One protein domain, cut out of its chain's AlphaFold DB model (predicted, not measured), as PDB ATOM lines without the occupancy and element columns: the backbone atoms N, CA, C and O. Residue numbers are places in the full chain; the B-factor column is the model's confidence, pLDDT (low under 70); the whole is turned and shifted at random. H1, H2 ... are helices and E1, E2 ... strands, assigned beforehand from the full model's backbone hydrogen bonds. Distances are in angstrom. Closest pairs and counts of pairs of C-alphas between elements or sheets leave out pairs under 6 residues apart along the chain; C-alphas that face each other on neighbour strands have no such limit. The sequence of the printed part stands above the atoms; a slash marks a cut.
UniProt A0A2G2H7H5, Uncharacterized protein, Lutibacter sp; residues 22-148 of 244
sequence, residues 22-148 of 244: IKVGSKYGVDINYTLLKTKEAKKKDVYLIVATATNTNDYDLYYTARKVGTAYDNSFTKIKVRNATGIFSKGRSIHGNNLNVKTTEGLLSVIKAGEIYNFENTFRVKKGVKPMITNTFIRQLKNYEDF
ATOM      1  N   ILE A  22     115.296  74.275  93.279       94.12
ATOM      2  CA  ILE A  22     114.733  75.328  94.124       94.12
ATOM      3  C   ILE A  22     114.901  76.676  93.430       94.12
ATOM      4  O   ILE A  22     116.020  77.115  93.154       94.12
ATOM      5  N   LYS A  23     113.787  77.381  93.226       95.44
ATOM      6  CA  LYS A  23     113.774  78.751  92.704       95.44
ATOM      7  C   LYS A  23     114.276  79.741  93.757       95.44
ATOM      8  O   LYS A  23     113.729  79.830  94.853       95.44
ATOM      9  N   VAL A  24     115.319  80.501  93.425       94.88
ATOM     10  CA  VAL A  24     115.960  81.492  94.314       94.88
ATOM     11  C   VAL A  24     115.706  82.940  93.888       94.88
ATOM     12  O   VAL A  24     115.924  83.863  94.672       94.88
ATOM     13  N   GLY A  25     115.233  83.164  92.664       94.06
ATOM     14  CA  GLY A  25     114.844  84.492  92.204       94.06
ATOM     15  C   GLY A  25     114.132  84.462  90.860       94.06
ATOM     16  O   GLY A  25     114.250  83.502  90.106       94.06
ATOM     17  N   SER A  26     113.398  85.530  90.572       96.69
ATOM     18  CA  SER A  26     112.832  85.801  89.252       96.69
ATOM     19  C   SER A  26     112.800  87.303  89.035       96.69
ATOM     20  O   SER A  26     112.356  88.044  89.918       96.69
ATOM     21  N   LYS A  27     113.322  87.767  87.902       97.31
ATOM     22  CA  LYS A  27     113.258  89.178  87.513       97.31
ATOM     23  C   LYS A  27     113.362  89.303  86.000       97.31
ATOM     24  O   LYS A  27     114.157  88.596  85.395       97.31
ATOM     25  N   TYR A  28     112.595  90.221  85.412       96.06
ATOM     26  CA  TYR A  28     112.563  90.461  83.961       96.06
ATOM     27  C   TYR A  28     112.169  89.217  83.138       96.06
ATOM     28  O   TYR A  28     112.594  89.083  82.003       96.06
ATOM     29  N   GLY A  29     111.421  88.268  83.714       95.81
ATOM     30  CA  GLY A  29     111.158  86.975  83.066       95.81
ATOM     31  C   GLY A  29     112.398  86.079  82.954       95.81
ATOM     32  O   GLY A  29     112.447  85.187  82.122       95.81
ATOM     33  N   VAL A  30     113.420  86.299  83.786       97.75
ATOM     34  CA  VAL A  30     114.525  85.353  83.971       97.75
ATOM     35  C   VAL A  30     114.387  84.693  85.331       97.75
ATOM     36  O   VAL A  30     114.471  85.357  86.370       97.75
ATOM     37  N   ASP A  31     114.200  83.382  85.316       97.88
ATOM     38  CA  ASP A  31     114.126  82.549  86.506       97.88
ATOM     39  C   ASP A  31     115.506  82.042  86.885       97.88
ATOM     40  O   ASP A  31     116.285  81.622  86.032       97.88
ATOM     41  N   ILE A  32     115.807  82.096  88.180       97.81
ATOM     42  CA  ILE A  32     117.052  81.598  88.738       97.81
ATOM     43  C   ILE A  32     116.735  80.461  89.691       97.81
ATOM     44  O   ILE A  32     116.106  80.682  90.733       97.81
ATOM     45  N   ASN A  33     117.236  79.278  89.371       97.12
ATOM     46  CA  ASN A  33     117.059  78.083  90.176       97.12
ATOM     47  C   ASN A  33     118.407  77.523  90.616       97.12
ATOM     48  O   ASN A  33     119.468  77.903  90.113       97.12
ATOM     49  N   TYR A  34     118.379  76.623  91.592       95.75
ATOM     50  CA  TYR A  34     119.549  75.849  91.958       95.75
ATOM     51  C   TYR A  34     119.189  74.445  92.430       95.75
ATOM     52  O   TYR A  34     118.135  74.221  93.020       95.75
ATOM     53  N   THR A  35     120.135  73.527  92.274       95.31
ATOM     54  CA  THR A  35     120.166  72.244  92.975       95.31
ATOM     55  C   THR A  35     121.358  72.214  93.928       95.31
ATOM     56  O   THR A  35     122.390  72.863  93.715       95.31
ATOM     57  N   LEU A  36     121.200  71.498  95.042       93.56
ATOM     58  CA  LEU A  36     122.257  71.299  96.030       93.56
ATOM     59  C   LEU A  36     122.488  69.814  96.261       93.56
ATOM     60  O   LEU A  36     121.581  69.093  96.666       93.56
ATOM     61  N   LEU A  37     123.744  69.399  96.136       93.12
ATOM     62  CA  LEU A  37     124.183  68.053  96.471       93.12
ATOM     63  C   LEU A  37     125.225  68.107  97.586       93.12
ATOM     64  O   LEU A  37     126.287  68.710  97.430       93.12
ATOM     65  N   LYS A  38     124.954  67.450  98.718       93.56
ATOM     66  CA  LYS A  38     125.968  67.230  99.759       93.56
ATOM     67  C   LYS A  38     126.957  66.181  99.248       93.56
ATOM     68  O   LYS A  38     126.628  65.004  99.193       93.56
ATOM     69  N   THR A  39     128.163  66.599  98.877       93.00
ATOM     70  CA  THR A  39     129.181  65.704  98.302       93.00
ATOM     71  C   THR A  39     130.069  65.061  99.358       93.00
ATOM     72  O   THR A  39     130.622  63.988  99.132       93.00
ATOM     73  N   LYS A  40     130.230  65.703 100.523       91.50
ATOM     74  CA  LYS A  40     131.029  65.155 101.623       91.50
ATOM     75  C   LYS A  40     130.554  65.657 102.977       91.50
ATOM     76  O   LYS A  40     130.483  66.863 103.213       91.50
ATOM     77  N   GLU A  41     130.338  64.728 103.898       91.62
ATOM     78  CA  GLU A  41     130.255  65.029 105.323       91.62
ATOM     79  C   GLU A  41     131.660  65.021 105.937       91.62
ATOM     80  O   GLU A  41     132.410  64.057 105.778       91.62
ATOM     81  N   ALA A  42     132.055  66.101 106.616       88.56
ATOM     82  CA  ALA A  42     133.363  66.171 107.272       88.56
ATOM     83  C   ALA A  42     133.243  66.598 108.735       88.56
ATOM     84  O   ALA A  42     132.237  67.151 109.165       88.56
ATOM     85  N   LYS A  43     134.312  66.382 109.517       90.00
ATOM     86  CA  LYS A  43     134.303  66.605 110.976       90.00
ATOM     87  C   LYS A  43     133.836  68.009 111.393       90.00
ATOM     88  O   LYS A  43     133.146  68.137 112.394       90.00
ATOM     89  N   LYS A  44     134.221  69.055 110.649       92.19
ATOM     90  CA  LYS A  44     133.915  70.463 110.988       92.19
ATOM     91  C   LYS A  44     132.983  71.158 109.994       92.19
ATOM     92  O   LYS A  44     132.255  72.077 110.375       92.19
ATOM     93  N   LYS A  45     133.051  70.785 108.715       93.19
ATOM     94  CA  LYS A  45     132.356  71.466 107.620       93.19
ATOM     95  C   LYS A  45     131.882  70.461 106.588       93.19
ATOM     96  O   LYS A  45     132.675  69.632 106.156       93.19
ATOM     97  N   ASP A  46     130.642  70.604 106.166       94.00
ATOM     98  CA  ASP A  46     130.080  69.820 105.078       94.00
ATOM     99  C   ASP A  46     130.407  70.489 103.739       94.00
ATOM    100  O   ASP A  46     130.495  71.720 103.648       94.00
ATOM    101  N   VAL A  47     130.643  69.670 102.716       92.56
ATOM    102  CA  VAL A  47     130.935  70.114 101.351       92.56
ATOM    103  C   VAL A  47     129.697  69.898 100.496       92.56
ATOM    104  O   VAL A  47     129.113  68.813 100.505       92.56
ATOM    105  N   TYR A  48     129.322  70.938  99.762       93.56
ATOM    106  CA  TYR A  48     128.190  70.928  98.846       93.56
ATOM    107  C   TYR A  48     128.651  71.304  97.446       93.56
ATOM    108  O   TYR A  48     129.530  72.154  97.294       93.56
ATOM    109  N   LEU A  49     128.026  70.685  96.454       92.94
ATOM    110  CA  LEU A  49     127.988  71.129  95.072       92.94
ATOM    111  C   LEU A  49     126.698  71.928  94.873       92.94
ATOM    112  O   LEU A  49     125.627  71.462  95.258       92.94
ATOM    113  N   ILE A  50     126.812  73.124  94.307       93.62
ATOM    114  CA  ILE A  50     125.679  73.884  93.782       93.62
ATOM    115  C   ILE A  50     125.766  73.892  92.268       93.62
ATOM    116  O   ILE A  50     126.813  74.243  91.720       93.62
ATOM    117  N   VAL A  51     124.652  73.569  91.625       94.88
ATOM    118  CA  VAL A  51     124.407  73.897  90.223       94.88
ATOM    119  C   VAL A  51     123.320  74.954  90.234       94.88
ATOM    120  O   VAL A  51     122.250  74.713  90.781       94.88
ATOM    121  N   ALA A  52     123.603  76.138  89.706       95.75
ATOM    122  CA  ALA A  52     122.585  77.166  89.546       95.75
ATOM    123  C   ALA A  52     122.352  77.431  88.067       95.75
ATOM    124  O   ALA A  52     123.302  77.479  87.284       95.75
ATOM    125  N   THR A  53     121.091  77.620  87.715       96.81
ATOM    126  CA  THR A  53     120.615  77.846  86.357       96.81
ATOM    127  C   THR A  53     119.899  79.185  86.298       96.81
ATOM    128  O   THR A  53     119.268  79.623  87.261       96.81
ATOM    129  N   ALA A  54     120.038  79.857  85.166       98.00
ATOM    130  CA  ALA A  54     119.252  81.007  84.785       98.00
ATOM    131  C   ALA A  54     118.571  80.694  83.456       98.00
ATOM    132  O   ALA A  54     119.245  80.296  82.505       98.00
ATOM    133  N   THR A  55     117.261  80.893  83.395       97.81
ATOM    134  CA  THR A  55     116.456  80.609  82.206       97.81
ATOM    135  C   THR A  55     115.616  81.826  81.880       97.81
ATOM    136  O   THR A  55     114.864  82.300  82.732       97.81
ATOM    137  N   ASN A  56     115.743  82.336  80.657       98.00
ATOM    138  CA  ASN A  56     114.818  83.339  80.142       98.00
ATOM    139  C   ASN A  56     113.509  82.641  79.756       98.00
ATOM    140  O   ASN A  56     113.482  81.842  78.823       98.00
ATOM    141  N   THR A  57     112.455  82.908  80.521       97.31
ATOM    142  CA  THR A  57     111.120  82.329  80.352       97.31
ATOM    143  C   THR A  57     110.209  83.183  79.474       97.31
ATOM    144  O   THR A  57     109.064  82.794  79.245       97.31
ATOM    145  N   ASN A  58     110.699  84.320  78.969       97.50
ATOM    146  CA  ASN A  58     110.018  85.062  77.913       97.50
ATOM    147  C   ASN A  58     110.121  84.315  76.573       97.50
ATOM    148  O   ASN A  58     110.972  83.445  76.381       97.50
ATOM    149  N   ASP A  59     109.275  84.710  75.628       97.50
ATOM    150  CA  ASP A  59     109.292  84.289  74.225       97.50
ATOM    151  C   ASP A  59     110.230  85.138  73.344       97.50
ATOM    152  O   ASP A  59     110.339  84.896  72.142       97.50
ATOM    153  N   TYR A  60     110.945  86.098  73.938       97.25
ATOM    154  CA  TYR A  60     111.916  86.967  73.274       97.25
ATOM    155  C   TYR A  60     113.254  87.034  74.021       97.25
ATOM    156  O   TYR A  60     113.357  86.773  75.226       97.25
ATOM    157  N   ASP A  61     114.298  87.399  73.280       98.25
ATOM    158  CA  ASP A  61     115.650  87.578  73.798       98.25
ATOM    159  C   ASP A  61     115.754  88.839  74.665       98.25
ATOM    160  O   ASP A  61     115.188  89.888  74.356       98.25
ATOM    161  N   LEU A  62     116.538  88.752  75.738       98.00
ATOM    162  CA  LEU A  62     116.840  89.882  76.610       98.00
ATOM    163  C   LEU A  62     118.299  90.285  76.490       98.00
ATOM    164  O   LEU A  62     119.185  89.438  76.396       98.00
ATOM    165  N   TYR A  63     118.567  91.581  76.589       97.69
ATOM    166  CA  TYR A  63     119.893  92.139  76.363       97.69
ATOM    167  C   TYR A  63     120.353  92.982  77.547       97.69
ATOM    168  O   TYR A  63     119.556  93.518  78.321       97.69
ATOM    169  N   TYR A  64     121.668  93.083  77.707       96.94
ATOM    170  CA  TYR A  64     122.300  93.919  78.721       96.94
ATOM    171  C   TYR A  64     123.710  94.314  78.306       96.94
ATOM    172  O   TYR A  64     124.339  93.681  77.459       96.94
ATOM    173  N   THR A  65     124.231  95.353  78.949       94.56
ATOM    174  CA  THR A  65     125.560  95.883  78.663       94.56
ATOM    175  C   THR A  65     126.591  95.337  79.647       94.56
ATOM    176  O   THR A  65     126.504  95.482  80.875       94.56
ATOM    177  N   ALA A  66     127.600  94.660  79.104       91.69
ATOM    178  CA  ALA A  66     128.797  94.287  79.828       91.69
ATOM    179  C   ALA A  66     129.605  95.555  80.128       91.69
ATOM    180  O   ALA A  66     129.919  96.351  79.238       91.69
ATOM    181  N   ARG A  67     129.953  95.746  81.404       82.69
ATOM    182  CA  ARG A  67     130.721  96.914  81.854       82.69
ATOM    183  C   ARG A  67     132.207  96.623  81.769       82.69
ATOM    184  O   ARG A  67     132.645  95.528  82.112       82.69
ATOM    185  N   LYS A  68     132.991  97.620  81.374       83.50
ATOM    186  CA  LYS A  68     134.449  97.520  81.400       83.50
ATOM    187  C   LYS A  68     134.943  97.518  82.852       83.50
ATOM    188  O   LYS A  68     134.615  98.416  83.622       83.50
ATOM    189  N   VAL A  69     135.725  96.509  83.223       82.69
ATOM    190  CA  VAL A  69     136.389  96.369  84.524       82.69
ATOM    191  C   VAL A  69     137.879  96.159  84.254       82.69
ATOM    192  O   VAL A  69     138.315  95.077  83.864       82.69
ATOM    193  N   GLY A  70     138.666  97.227  84.407       84.81
ATOM    194  CA  GLY A  70     140.064  97.240  83.969       84.81
ATOM    195  C   GLY A  70     140.170  97.133  82.444       84.81
ATOM    196  O   GLY A  70     139.628  97.967  81.718       84.81
ATOM    197  N   THR A  71     140.866  96.107  81.951       79.62
ATOM    198  CA  THR A  71     141.048  95.843  80.511       79.62
ATOM    199  C   THR A  71     140.002  94.899  79.912       79.62
ATOM    200  O   THR A  71     139.938  94.780  78.692       79.62
ATOM    201  N   ALA A  72     139.164  94.261  80.735       84.25
ATOM    202  CA  ALA A  72     138.176  93.273  80.305       84.25
ATOM    203  C   ALA A  72     136.734  93.780  80.470       84.25
ATOM    204  O   ALA A  72     136.477  94.736  81.202       84.25
ATOM    205  N   TYR A  73     135.781  93.120  79.808       84.56
ATOM    206  CA  TYR A  73     134.350  93.350  80.008       84.56
ATOM    207  C   TYR A  73     133.773  92.303  80.966       84.56
ATOM    208  O   TYR A  73     133.912  91.104  80.740       84.56
ATOM    209  N   ASP A  74     133.103  92.757  82.024       90.38
ATOM    210  CA  ASP A  74     132.310  91.907  82.907       90.38
ATOM    211  C   ASP A  74     130.913  91.703  82.312       90.38
ATOM    212  O   ASP A  74     130.011  92.539  82.472       90.38
ATOM    213  N   ASN A  75     130.757  90.566  81.637       92.94
ATOM    214  CA  ASN A  75     129.509  90.102  81.038       92.94
ATOM    215  C   ASN A  75     128.608  89.346  82.032       92.94
ATOM    216  O   ASN A  75     127.700  88.637  81.616       92.94
ATOM    217  N   SER A  76     128.828  89.463  83.340       94.81
ATOM    218  CA  SER A  76     127.923  88.894  84.337       94.81
ATOM    219  C   SER A  76     126.600  89.669  84.403       94.81
ATOM    220  O   SER A  76     126.622  90.890  84.568       94.81
ATOM    221  N   PHE A  77     125.451  88.985  84.380       96.19
ATOM    222  CA  PHE A  77     124.139  89.642  84.557       96.19
ATOM    223  C   PHE A  77     123.494  89.370  85.917       96.19
ATOM    224  O   PHE A  77     122.727  90.188  86.434       96.19
ATOM    225  N   THR A  78     123.837  88.250  86.544       96.56
ATOM    226  CA  THR A  78     123.284  87.853  87.837       96.56
ATOM    227  C   THR A  78     124.332  87.141  88.677       96.56
ATOM    228  O   THR A  78     125.313  86.615  88.149       96.56
ATOM    229  N   LYS A  79     124.157  87.156  89.998       95.19
ATOM    230  CA  LYS A  79     125.139  86.653  90.956       95.19
ATOM    231  C   LYS A  79     124.487  85.817  92.047       95.19
ATOM    232  O   LYS A  79     123.612  86.292  92.766       95.19
ATOM    233  N   ILE A  80     124.978  84.595  92.222       94.88
ATOM    234  CA  ILE A  80     124.593  83.672  93.288       94.88
ATOM    235  C   ILE A  80     125.596  83.730  94.430       94.88
ATOM    236  O   ILE A  80     126.809  83.665  94.229       94.88
ATOM    237  N   LYS A  81     125.095  83.815  95.661       94.25
ATOM    238  CA  LYS A  81     125.912  83.832  96.875       94.25
ATOM    239  C   LYS A  81     125.372  82.853  97.905       94.25
ATOM    240  O   LYS A  81     124.186  82.885  98.226       94.25
ATOM    241  N   VAL A  82     126.277  82.069  98.491       93.94
ATOM    242  CA  VAL A  82     125.999  81.268  99.689       93.94
ATOM    243  C   VAL A  82     126.390  82.098 100.910       93.94
ATOM    244  O   VAL A  82     127.575  82.309 101.175       93.94
ATOM    245  N   ARG A  83     125.403  82.614 101.643       91.06
ATOM    246  CA  ARG A  83     125.614  83.610 102.710       91.06
ATOM    247  C   ARG A  83     126.442  83.080 103.879       91.06
ATOM    248  O   ARG A  83     127.235  83.827 104.441       91.06
ATOM    249  N   ASN A  84     126.288  81.802 104.200       91.75
ATOM    250  CA  ASN A  84     126.961  81.118 105.304       91.75
ATOM    251  C   ASN A  84     128.123  80.212 104.851       91.75
ATOM    252  O   ASN A  84     128.604  79.385 105.631       91.75
ATOM    253  N   ALA A  85     128.589  80.351 103.605       89.19
ATOM    254  CA  ALA A  85     129.785  79.657 103.143       89.19
ATOM    255  C   ALA A  85     131.058  80.306 103.695       89.19
ATOM    256  O   ALA A  85     131.153  81.519 103.874       89.19
ATOM    257  N   THR A  86     132.083  79.483 103.896       80.19
ATOM    258  CA  THR A  86     133.431  79.952 104.252       80.19
ATOM    259  C   THR A  86     134.351  79.980 103.025       80.19
ATOM    260  O   THR A  86     134.221  79.138 102.138       80.19
ATOM    261  N   GLY A  87     135.300  80.923 102.969       72.38
ATOM    262  CA  GLY A  87     136.265  81.055 101.864       72.38
ATOM    263  C   GLY A  87     135.765  81.903 100.685       72.38
ATOM    264  O   GLY A  87     134.882  82.745 100.846       72.38
ATOM    265  N   ILE A  88     136.333  81.691  99.490       63.34
ATOM    266  CA  ILE A  88     136.096  82.513  98.281       63.34
ATOM    267  C   ILE A  88     134.613  82.552  97.869       63.34
ATOM    268  O   ILE A  88     134.148  83.573  97.367       63.34
ATOM    269  N   PHE A  89     133.833  81.505  98.157       64.62
ATOM    270  CA  PHE A  89     132.409  81.458  97.800       64.62
ATOM    271  C   PHE A  89     131.518  82.416  98.609       64.62
ATOM    272  O   PHE A  89     130.413  82.745  98.178       64.62
ATOM    273  N   SER A  90     132.021  82.959  99.724       67.12
ATOM    274  CA  SER A  90     131.374  84.086 100.414       67.12
ATOM    275  C   SER A  90     131.263  85.334  99.522       67.12
ATOM    276  O   SER A  90     130.417  86.200  99.762       67.12
ATOM    277  N   LYS A  91     132.077  85.432  98.460       74.75
ATOM    278  CA  LYS A  91     132.019  86.524  97.481       74.75
ATOM    279  C   LYS A  91     130.975  86.298  96.385       74.75
ATOM    280  O   LYS A  91     130.643  87.272  95.720       74.75
ATOM    281  N   GLY A  92     130.417  85.090  96.247       84.69
ATOM    282  CA  GLY A  92     129.446  84.705  95.215       84.69
ATOM    283  C   GLY A  92     130.054  84.448  93.829       84.69
ATOM    284  O   GLY A  92     131.193  84.830  93.563       84.69
ATOM    285  N   ARG A  93     129.286  83.798  92.951       90.75
ATOM    286  CA  ARG A  93     129.618  83.510  91.547       90.75
ATOM    287  C   ARG A  93     128.571  84.090  90.616       90.75
ATOM    288  O   ARG A  93     127.399  84.144  90.971       90.75
ATOM    289  N   SER A  94     129.024  84.536  89.459       93.75
ATOM    290  CA  SER A  94     128.172  85.135  88.447       93.75
ATOM    291  C   SER A  94     127.713  84.108  87.419       93.75
ATOM    292  O   SER A  94     128.418  83.130  87.179       93.75
ATOM    293  N   ILE A  95     126.559  84.366  86.807       95.31
ATOM    294  CA  ILE A  95     126.144  83.751  85.543       95.31
ATOM    295  C   ILE A  95     126.309  84.801  84.445       95.31
ATOM    296  O   ILE A  95     126.078  85.999  84.664       95.31
ATOM    297  N   HIS A  96     126.742  84.329  83.284       95.75
ATOM    298  CA  HIS A  96     127.115  85.129  82.131       95.75
ATOM    299  C   HIS A  96     126.188  84.787  80.967       95.75
ATOM    300  O   HIS A  96     125.848  83.624  80.780       95.75
ATOM    301  N   GLY A  97     125.788  85.801  80.211       94.81
ATOM    302  CA  GLY A  97     125.132  85.658  78.919       94.81
ATOM    303  C   GLY A  97     126.133  85.602  77.770       94.81
ATOM    304  O   GLY A  97     127.351  85.720  77.959       94.81
ATOM    305  N   ASN A  98     125.599  85.474  76.560       94.06
ATOM    306  CA  ASN A  98     126.378  85.381  75.331       94.06
ATOM    307  C   ASN A  98     126.779  86.783  74.842       94.06
ATOM    308  O   ASN A  98     125.945  87.681  74.776       94.06
ATOM    309  N   ASN A  99     128.050  87.004  74.494       90.25
ATOM    310  CA  ASN A  99     128.510  88.295  73.961       90.25
ATOM    311  C   ASN A  99     128.185  88.414  72.468       90.25
ATOM    312  O   ASN A  99     128.442  87.479  71.714       90.25
ATOM    313  N   LEU A 100     127.692  89.577  72.032       86.00
ATOM    314  CA  LEU A 100     127.318  89.811  70.630       86.00
ATOM    315  C   LEU A 100     128.390  90.531  69.802       86.00
ATOM    316  O   LEU A 100     128.194  90.746  68.614       86.00
ATOM    317  N   ASN A 101     129.508  90.943  70.408       81.50
ATOM    318  CA  ASN A 101     130.509  91.825  69.782       81.50
ATOM    319  C   ASN A 101     129.940  93.162  69.256       81.50
ATOM    320  O   ASN A 101     130.598  93.870  68.498       81.50
ATOM    321  N   VAL A 102     128.742  93.544  69.701       83.00
ATOM    322  CA  VAL A 102     128.084  94.806  69.357       83.00
ATOM    323  C   VAL A 102     128.393  95.827  70.445       83.00
ATOM    324  O   VAL A 102     128.122  95.581  71.619       83.00
ATOM    325  N   LYS A 103     128.978  96.971  70.085       85.00
ATOM    326  CA  LYS A 103     129.176  98.078  71.029       85.00
ATOM    327  C   LYS A 103     127.926  98.948  71.084       85.00
ATOM    328  O   LYS A 103     127.271  99.174  70.078       85.00
ATOM    329  N   THR A 104     127.647  99.469  72.263       86.12
ATOM    330  CA  THR A 104     126.606 100.459  72.541       86.12
ATOM    331  C   THR A 104     127.240 101.637  73.266       86.12
ATOM    332  O   THR A 104     128.377 101.533  73.741       86.12
ATOM    333  N   THR A 105     126.503 102.734  73.405       84.12
ATOM    334  CA  THR A 105     126.926 103.885  74.222       84.12
ATOM    335  C   THR A 105     127.213 103.509  75.685       84.12
ATOM    336  O   THR A 105     128.027 104.151  76.345       84.12
ATOM    337  N   GLU A 106     126.605 102.430  76.191       84.56
ATOM    338  CA  GLU A 106     126.762 101.946  77.569       84.56
ATOM    339  C   GLU A 106     127.861 100.873  77.750       84.56
ATOM    340  O   GLU A 106     128.261 100.579  78.881       84.56
ATOM    341  N   GLY A 107     128.343 100.246  76.671       87.62
ATOM    342  CA  GLY A 107     129.298  99.133  76.736       87.62
ATOM    343  C   GLY A 107     129.077  98.060  75.671       87.62
ATOM    344  O   GLY A 107     128.432  98.298  74.652       87.62
ATOM    345  N   LEU A 108     129.629  96.865  75.887       90.38
ATOM    346  CA  LEU A 108     129.476  95.745  74.953       90.38
ATOM    347  C   LEU A 108     128.152  95.020  75.212       90.38
ATOM    348  O   LEU A 108     127.862  94.677  76.353       90.38
ATOM    349  N   LEU A 109     127.364  94.775  74.172       92.94
ATOM    350  CA  LEU A 109     126.071  94.116  74.282       92.94
ATOM    351  C   LEU A 109     126.233  92.601  74.460       92.94
ATOM    352  O   LEU A 109     126.998  91.938  73.747       92.94
ATOM    353  N   SER A 110     125.463  92.060  75.394       96.00
ATOM    354  CA  SER A 110     125.314  90.634  75.658       96.00
ATOM    355  C   SER A 110     123.830  90.254  75.623       96.00
ATOM    356  O   SER A 110     122.970  91.104  75.852       96.00
ATOM    357  N   VAL A 111     123.537  88.982  75.355       96.81
ATOM    358  CA  VAL A 111     122.179  88.437  75.209       96.81
ATOM    359  C   VAL A 111     121.938  87.245  76.134       96.81
ATOM    360  O   VAL A 111     122.843  86.445  76.387       96.81
ATOM    361  N   ILE A 112     120.701  87.142  76.616       97.69
ATOM    362  CA  ILE A 112     120.095  85.991  77.282       97.69
ATOM    363  C   ILE A 112     118.956  85.509  76.380       97.69
ATOM    364  O   ILE A 112     117.871  86.098  76.372       97.69
ATOM    365  N   LYS A 113     119.211  84.466  75.589       97.38
ATOM    366  CA  LYS A 113     118.245  83.987  74.599       97.38
ATOM    367  C   LYS A 113     117.023  83.358  75.250       97.38
ATOM    368  O   LYS A 113     117.149  82.706  76.290       97.38
ATOM    369  N   ALA A 114     115.863  83.537  74.629       97.75
ATOM    370  CA  ALA A 114     114.623  82.889  75.045       97.75
ATOM    371  C   ALA A 114     114.805  81.363  75.142       97.75
ATOM    372  O   ALA A 114     115.355  80.729  74.240       97.75
ATOM    373  N   GLY A 115     114.381  80.773  76.260       94.06
ATOM    374  CA  GLY A 115     114.458  79.330  76.510       94.06
ATOM    375  C   GLY A 115     115.865  78.753  76.728       94.06
ATOM    376  O   GLY A 115     115.980  77.588  77.111       94.06
ATOM    377  N   GLU A 116     116.939  79.525  76.533       94.94
ATOM    378  CA  GLU A 116     118.304  79.048  76.766       94.94
ATOM    379  C   GLU A 116     118.607  78.981  78.271       94.94
ATOM    380  O   GLU A 116     118.210  79.847  79.059       94.94
ATOM    381  N   ILE A 117     119.318  77.925  78.677       94.88
ATOM    382  CA  ILE A 117     119.720  77.699  80.065       94.88
ATOM    383  C   ILE A 117     121.184  78.094  80.226       94.88
ATOM    384  O   ILE A 117     122.080  77.472  79.655       94.88
ATOM    385  N   TYR A 118     121.428  79.077  81.083       96.06
ATOM    386  CA  TYR A 118     122.764  79.509  81.475       96.06
ATOM    387  C   TYR A 118     123.069  78.942  82.853       96.06
ATOM    388  O   TYR A 118     122.372  79.253  83.817       96.06
ATOM    389  N   ASN A 119     124.097  78.108  82.976       93.31
ATOM    390  CA  ASN A 119     124.412  77.447  84.235       93.31
ATOM    391  C   ASN A 119     125.800  77.810  84.769       93.31
ATOM    392  O   ASN A 119     126.692  78.265  84.055       93.31
ATOM    393  N   PHE A 120     125.981  77.605  86.067       91.12
ATOM    394  CA  PHE A 120     127.306  77.429  86.638       91.12
ATOM    395  C   PHE A 120     127.268  76.344  87.706       91.12
ATOM    396  O   PHE A 120     126.262  76.146  88.391       91.12
ATOM    397  N   GLU A 121     128.413  75.704  87.898       92.56
ATOM    398  CA  GLU A 121     128.620  74.704  88.933       92.56
ATOM    399  C   GLU A 121     129.763  75.129  89.862       92.56
ATOM    400  O   GLU A 121     130.763  75.721  89.437       92.56
ATOM    401  N   ASN A 122     129.623  74.877  91.165       91.19
ATOM    402  CA  ASN A 122     130.732  75.070  92.091       91.19
ATOM    403  C   ASN A 122     130.602  74.285  93.393       91.19
ATOM    404  O   ASN A 122     129.506  73.958  93.840       91.19
ATOM    405  N   THR A 123     131.731  74.099  94.076       91.88
ATOM    406  CA  THR A 123     131.772  73.511  95.413       91.88
ATOM    407  C   THR A 123     132.024  74.559  96.491       91.88
ATOM    408  O   THR A 123     132.796  75.506  96.327       91.88
ATOM    409  N   PHE A 124     131.382  74.392  97.644       92.81
ATOM    410  CA  PHE A 124     131.587  75.258  98.801       92.81
ATOM    411  C   PHE A 124     131.466  74.485 100.113       92.81
ATOM    412  O   PHE A 124     131.045  73.329 100.155       92.81
ATOM    413  N   ARG A 125     131.881  75.132 101.209       93.50
ATOM    414  CA  ARG A 125     131.881  74.544 102.552       93.50
ATOM    415  C   ARG A 125     131.059  75.379 103.522       93.50
ATOM    416  O   ARG A 125     131.330  76.575 103.674       93.50
ATOM    417  N   VAL A 126     130.151  74.722 104.236       93.75
ATOM    418  CA  VAL A 126     129.359  75.289 105.343       93.75
ATOM    419  C   VAL A 126     129.662  74.542 106.638       93.75
ATOM    420  O   VAL A 126     130.182  73.427 106.612       93.75
ATOM    421  N   LYS A 127     129.406  75.167 107.790       93.56
ATOM    422  CA  LYS A 127     129.581  74.515 109.099       93.56
ATOM    423  C   LYS A 127     128.733  73.236 109.151       93.56
ATOM    424  O   LYS A 127     127.615  73.230 108.645       93.56
ATOM    425  N   LYS A 128     129.279  72.165 109.739       93.56
ATOM    426  CA  LYS A 128     128.582  70.875 109.848       93.56
ATOM    427  C   LYS A 128     127.177  71.064 110.435       93.56
ATOM    428  O   LYS A 128     127.028  71.777 111.427       93.56
ATOM    429  N   GLY A 129     126.179  70.435 109.811       89.75
ATOM    430  CA  GLY A 129     124.779  70.486 110.250       89.75
ATOM    431  C   GLY A 129     124.038  71.793 109.938       89.75
ATOM    432  O   GLY A 129     122.869  71.920 110.282       89.75
ATOM    433  N   VAL A 130     124.680  72.766 109.280       92.25
ATOM    434  CA  VAL A 130     124.040  74.028 108.889       92.25
ATOM    435  C   VAL A 130     123.596  73.956 107.428       92.25
ATOM    436  O   VAL A 130     124.414  73.722 106.539       92.25
ATOM    437  N   LYS A 131     122.309  74.216 107.167       90.88
ATOM    438  CA  LYS A 131     121.762  74.273 105.803       90.88
ATOM    439  C   LYS A 131     122.361  75.462 105.028       90.88
ATOM    440  O   LYS A 131     122.401  76.574 105.567       90.88
ATOM    441  N   PRO A 132     122.820  75.282 103.777       92.88
ATOM    442  CA  PRO A 132     123.268  76.395 102.942       92.88
ATOM    443  C   PRO A 132     122.175  77.450 102.717       92.88
ATOM    444  O   PRO A 132     121.027  77.109 102.448       92.88
ATOM    445  N   MET A 133     122.549  78.730 102.791       93.56
ATOM    446  CA  MET A 133     121.657  79.864 102.515       93.56
ATOM    447  C   MET A 133     122.005  80.492 101.166       93.56
ATOM    448  O   MET A 133     122.958  81.273 101.073       93.56
ATOM    449  N   ILE A 134     121.252  80.135 100.129       94.25
ATOM    450  CA  ILE A 134     121.482  80.593  98.754       94.25
ATOM    451  C   ILE A 134     120.695  81.881  98.510       94.25
ATOM    452  O   ILE A 134     119.540  81.998  98.902       94.25
ATOM    453  N   THR A 135     121.331  82.861  97.878       95.00
ATOM    454  CA  THR A 135     120.693  84.122  97.479       95.00
ATOM    455  C   THR A 135     121.108  84.489  96.064       95.00
ATOM    456  O   THR A 135     122.246  84.216  95.673       95.00
ATOM    457  N   ASN A 136     120.206  85.138  95.333       96.00
ATOM    458  CA  ASN A 136     120.455  85.693  94.012       96.00
ATOM    459  C   ASN A 136     120.443  87.229  94.042       96.00
ATOM    460  O   ASN A 136     119.773  87.852  94.867       96.00
ATOM    461  N   THR A 137     121.207  87.852  93.151       96.00
ATOM    462  CA  THR A 137     121.116  89.283  92.869       96.00
ATOM    463  C   THR A 137     121.371  89.522  91.387       96.00
ATOM    464  O   THR A 137     122.463  89.236  90.896       96.00
ATOM    465  N   PHE A 138     120.394  90.096  90.689       96.31
ATOM    466  CA  PHE A 138     120.594  90.647  89.351       96.31
ATOM    467  C   PHE A 138     121.476  91.894  89.452       96.31
ATOM    468  O   PHE A 138     121.144  92.842  90.160       96.31
ATOM    469  N   ILE A 139     122.614  91.873  88.765       95.06
ATOM    470  CA  ILE A 139     123.625  92.943  88.782       95.06
ATOM    471  C   ILE A 139     123.624  93.769  87.491       95.06
ATOM    472  O   ILE A 139     124.447  94.674  87.329       95.06
ATOM    473  N   ARG A 140     122.709  93.448  86.575       94.94
ATOM    474  CA  ARG A 140     122.409  94.201  85.361       94.94
ATOM    475  C   ARG A 140     120.900  94.357  85.223       94.94
ATOM    476  O   ARG A 140     120.122  93.541  85.724       94.94
ATOM    477  N   GLN A 141     120.504  95.438  84.569       94.69
ATOM    478  CA  GLN A 141     119.154  95.582  84.055       94.69
ATOM    479  C   GLN A 141     119.105  94.892  82.696       94.69
ATOM    480  O   GLN A 141     120.010  95.089  81.888       94.69
ATOM    481  N   LEU A 142     118.085  94.065  82.495       96.81
ATOM    482  CA  LEU A 142     117.815  93.418  81.220       96.81
ATOM    483  C   LEU A 142     116.750  94.239  80.492       96.81
ATOM    484  O   LEU A 142     115.826  94.734  81.144       96.81
ATOM    485  N   LYS A 143     116.920  94.429  79.187       95.88
ATOM    486  CA  LYS A 143     116.063  95.261  78.333       95.88
ATOM    487  C   LYS A 143     115.876  94.601  76.959       95.88
ATOM    488  O   LYS A 143     116.582  93.635  76.651       95.88
ATOM    489  N   ASN A 144     114.977  95.140  76.140       95.75
ATOM    490  CA  ASN A 144     114.837  94.726  74.745       95.75
ATOM    491  C   ASN A 144     115.999  95.273  73.905       95.75
ATOM    492  O   ASN A 144     116.655  96.233  74.304       95.75
ATOM    493  N   TYR A 145     116.259  94.672  72.739       90.81
ATOM    494  CA  TYR A 145     117.326  95.128  71.834       90.81
ATOM    495  C   TYR A 145     117.156  96.601  71.432       90.81
ATOM    496  O   TYR A 145     118.123  97.357  71.412       90.81
ATOM    497  N   GLU A 146     115.912  97.004  71.174       87.50
ATOM    498  CA  GLU A 146     115.520  98.350  70.734       87.50
ATOM    499  C   GLU A 146     115.811  99.440  71.780       87.50
ATOM    500  O   GLU A 146     115.958 100.608  71.434       87.50
ATOM    501  N   ASP A 147     115.977  99.066  73.053       90.75
ATOM    502  CA  ASP A 147     116.295 100.007  74.132       90.75
ATOM    503  C   ASP A 147     117.787 100.400  74.171       90.75
ATOM    504  O   ASP A 147     118.210 101.146  75.064       90.75
ATOM    505  N   PHE A 148     118.612  99.878  73.253       88.31
ATOM    506  CA  PHE A 148     120.047 100.151  73.188       88.31
ATOM    507  C   PHE A 148     120.419 101.030  71.995       88.31
ATOM    508  O   PHE A 148     120.165 100.705  70.839       88.31
TER     509      PHE A 148
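This is residues 22 to 148 of the 244 residues of an uncharacterized protein of Lutibacter sp (UniProt A0A2G2H7H5). A long, strongly twisted sheet of four strands, E1, E2, E3 and E10, faces a shorter sheet of three, E7, E6 and E11, in a sandwich, two sheets face to face. At one end of it a third sheet, E5, E4, E9 and E8, is curled like part of a barrel; E5 runs on into E6, and E7 into E8. The printed part has 127 residues with eleven named strands and one short helix, in the order E1 to E6, H1, E7 to E11. The sheet orders are E1 E2 E3 E10, E5 E4 E9 E8 and E7 E6 E11, each antiparallel, and the class is mostly strand. The outline is flat, 54 by 34 by 16 A, and only just compact, close to loose, with a radius of gyration of the C-alphas of 16.2 A.

The largest span in the first sheet is E3, residues 45 to 56, 34.7 A long; beside it are E2, residues 30 to 40, 31.5 A, and E10, residues 117 to 127, 30.8 A. E1, residues 22 to 27, 15.4 A, begins at C-alpha 22 (114.733, 75.328, 94.124). The facing sheet has E6, residues 76 to 82, 17.2 A, E7, residues 93 to 96, and E11, residues 134 to 138, which ends at C-alpha 138 (120.594, 90.647, 89.351). The third has E4, residues 62 to 69, 22.1 A, E5, residues 72 to 74, E8, residues 98 to 104, 15.3 A, and E9, residues 107 to 112, 16.1 A. H1 is residues 88 to 91.

E1, E2 and E3 form a meander, each strand the antiparallel neighbour of the one before; N 24 and O 32 are 2.8 A apart, N 35 and O 51 2.8 A. E3 pairs with E10 through N 54 and O 118, 2.8 A; E10 bends by 52 degrees at residue 123. The sandwich's facing parts are 8.4 A centre to centre. The closest C-alphas of E1 and E11 are those of Gly 25 and Asn 136, 6.0 A; of E7 and E10, Ile 95 and Phe 120, 6.5 A. E6 has E11 on one side, N 79 and O 137 at 2.8 A, and E7 on the other, N 80 and O 93 at 2.8 A. E4 pairs staggered, with E9 over residues 62 to 66, N 66 and O 108 at 2.8 A, and with E5 over residues 67 to 69, N 69 and O 72 at 2.8 A. E8 and E9 are a hairpin, N 104 and O 107 at 2.8 A. H1 only grazes the first two sheets; it is too short for an O i to N i+4 pair, and its one O i to N i+3 pair is within range.

The C-alphas farthest apart, Lys 43 and Glu 146, are 54.6 A apart. The printed part has no cut and no long link; E10 to E11 is short, the others tight. Its mean pLDDT is 91.9, and residues 88 to 90 are under 70.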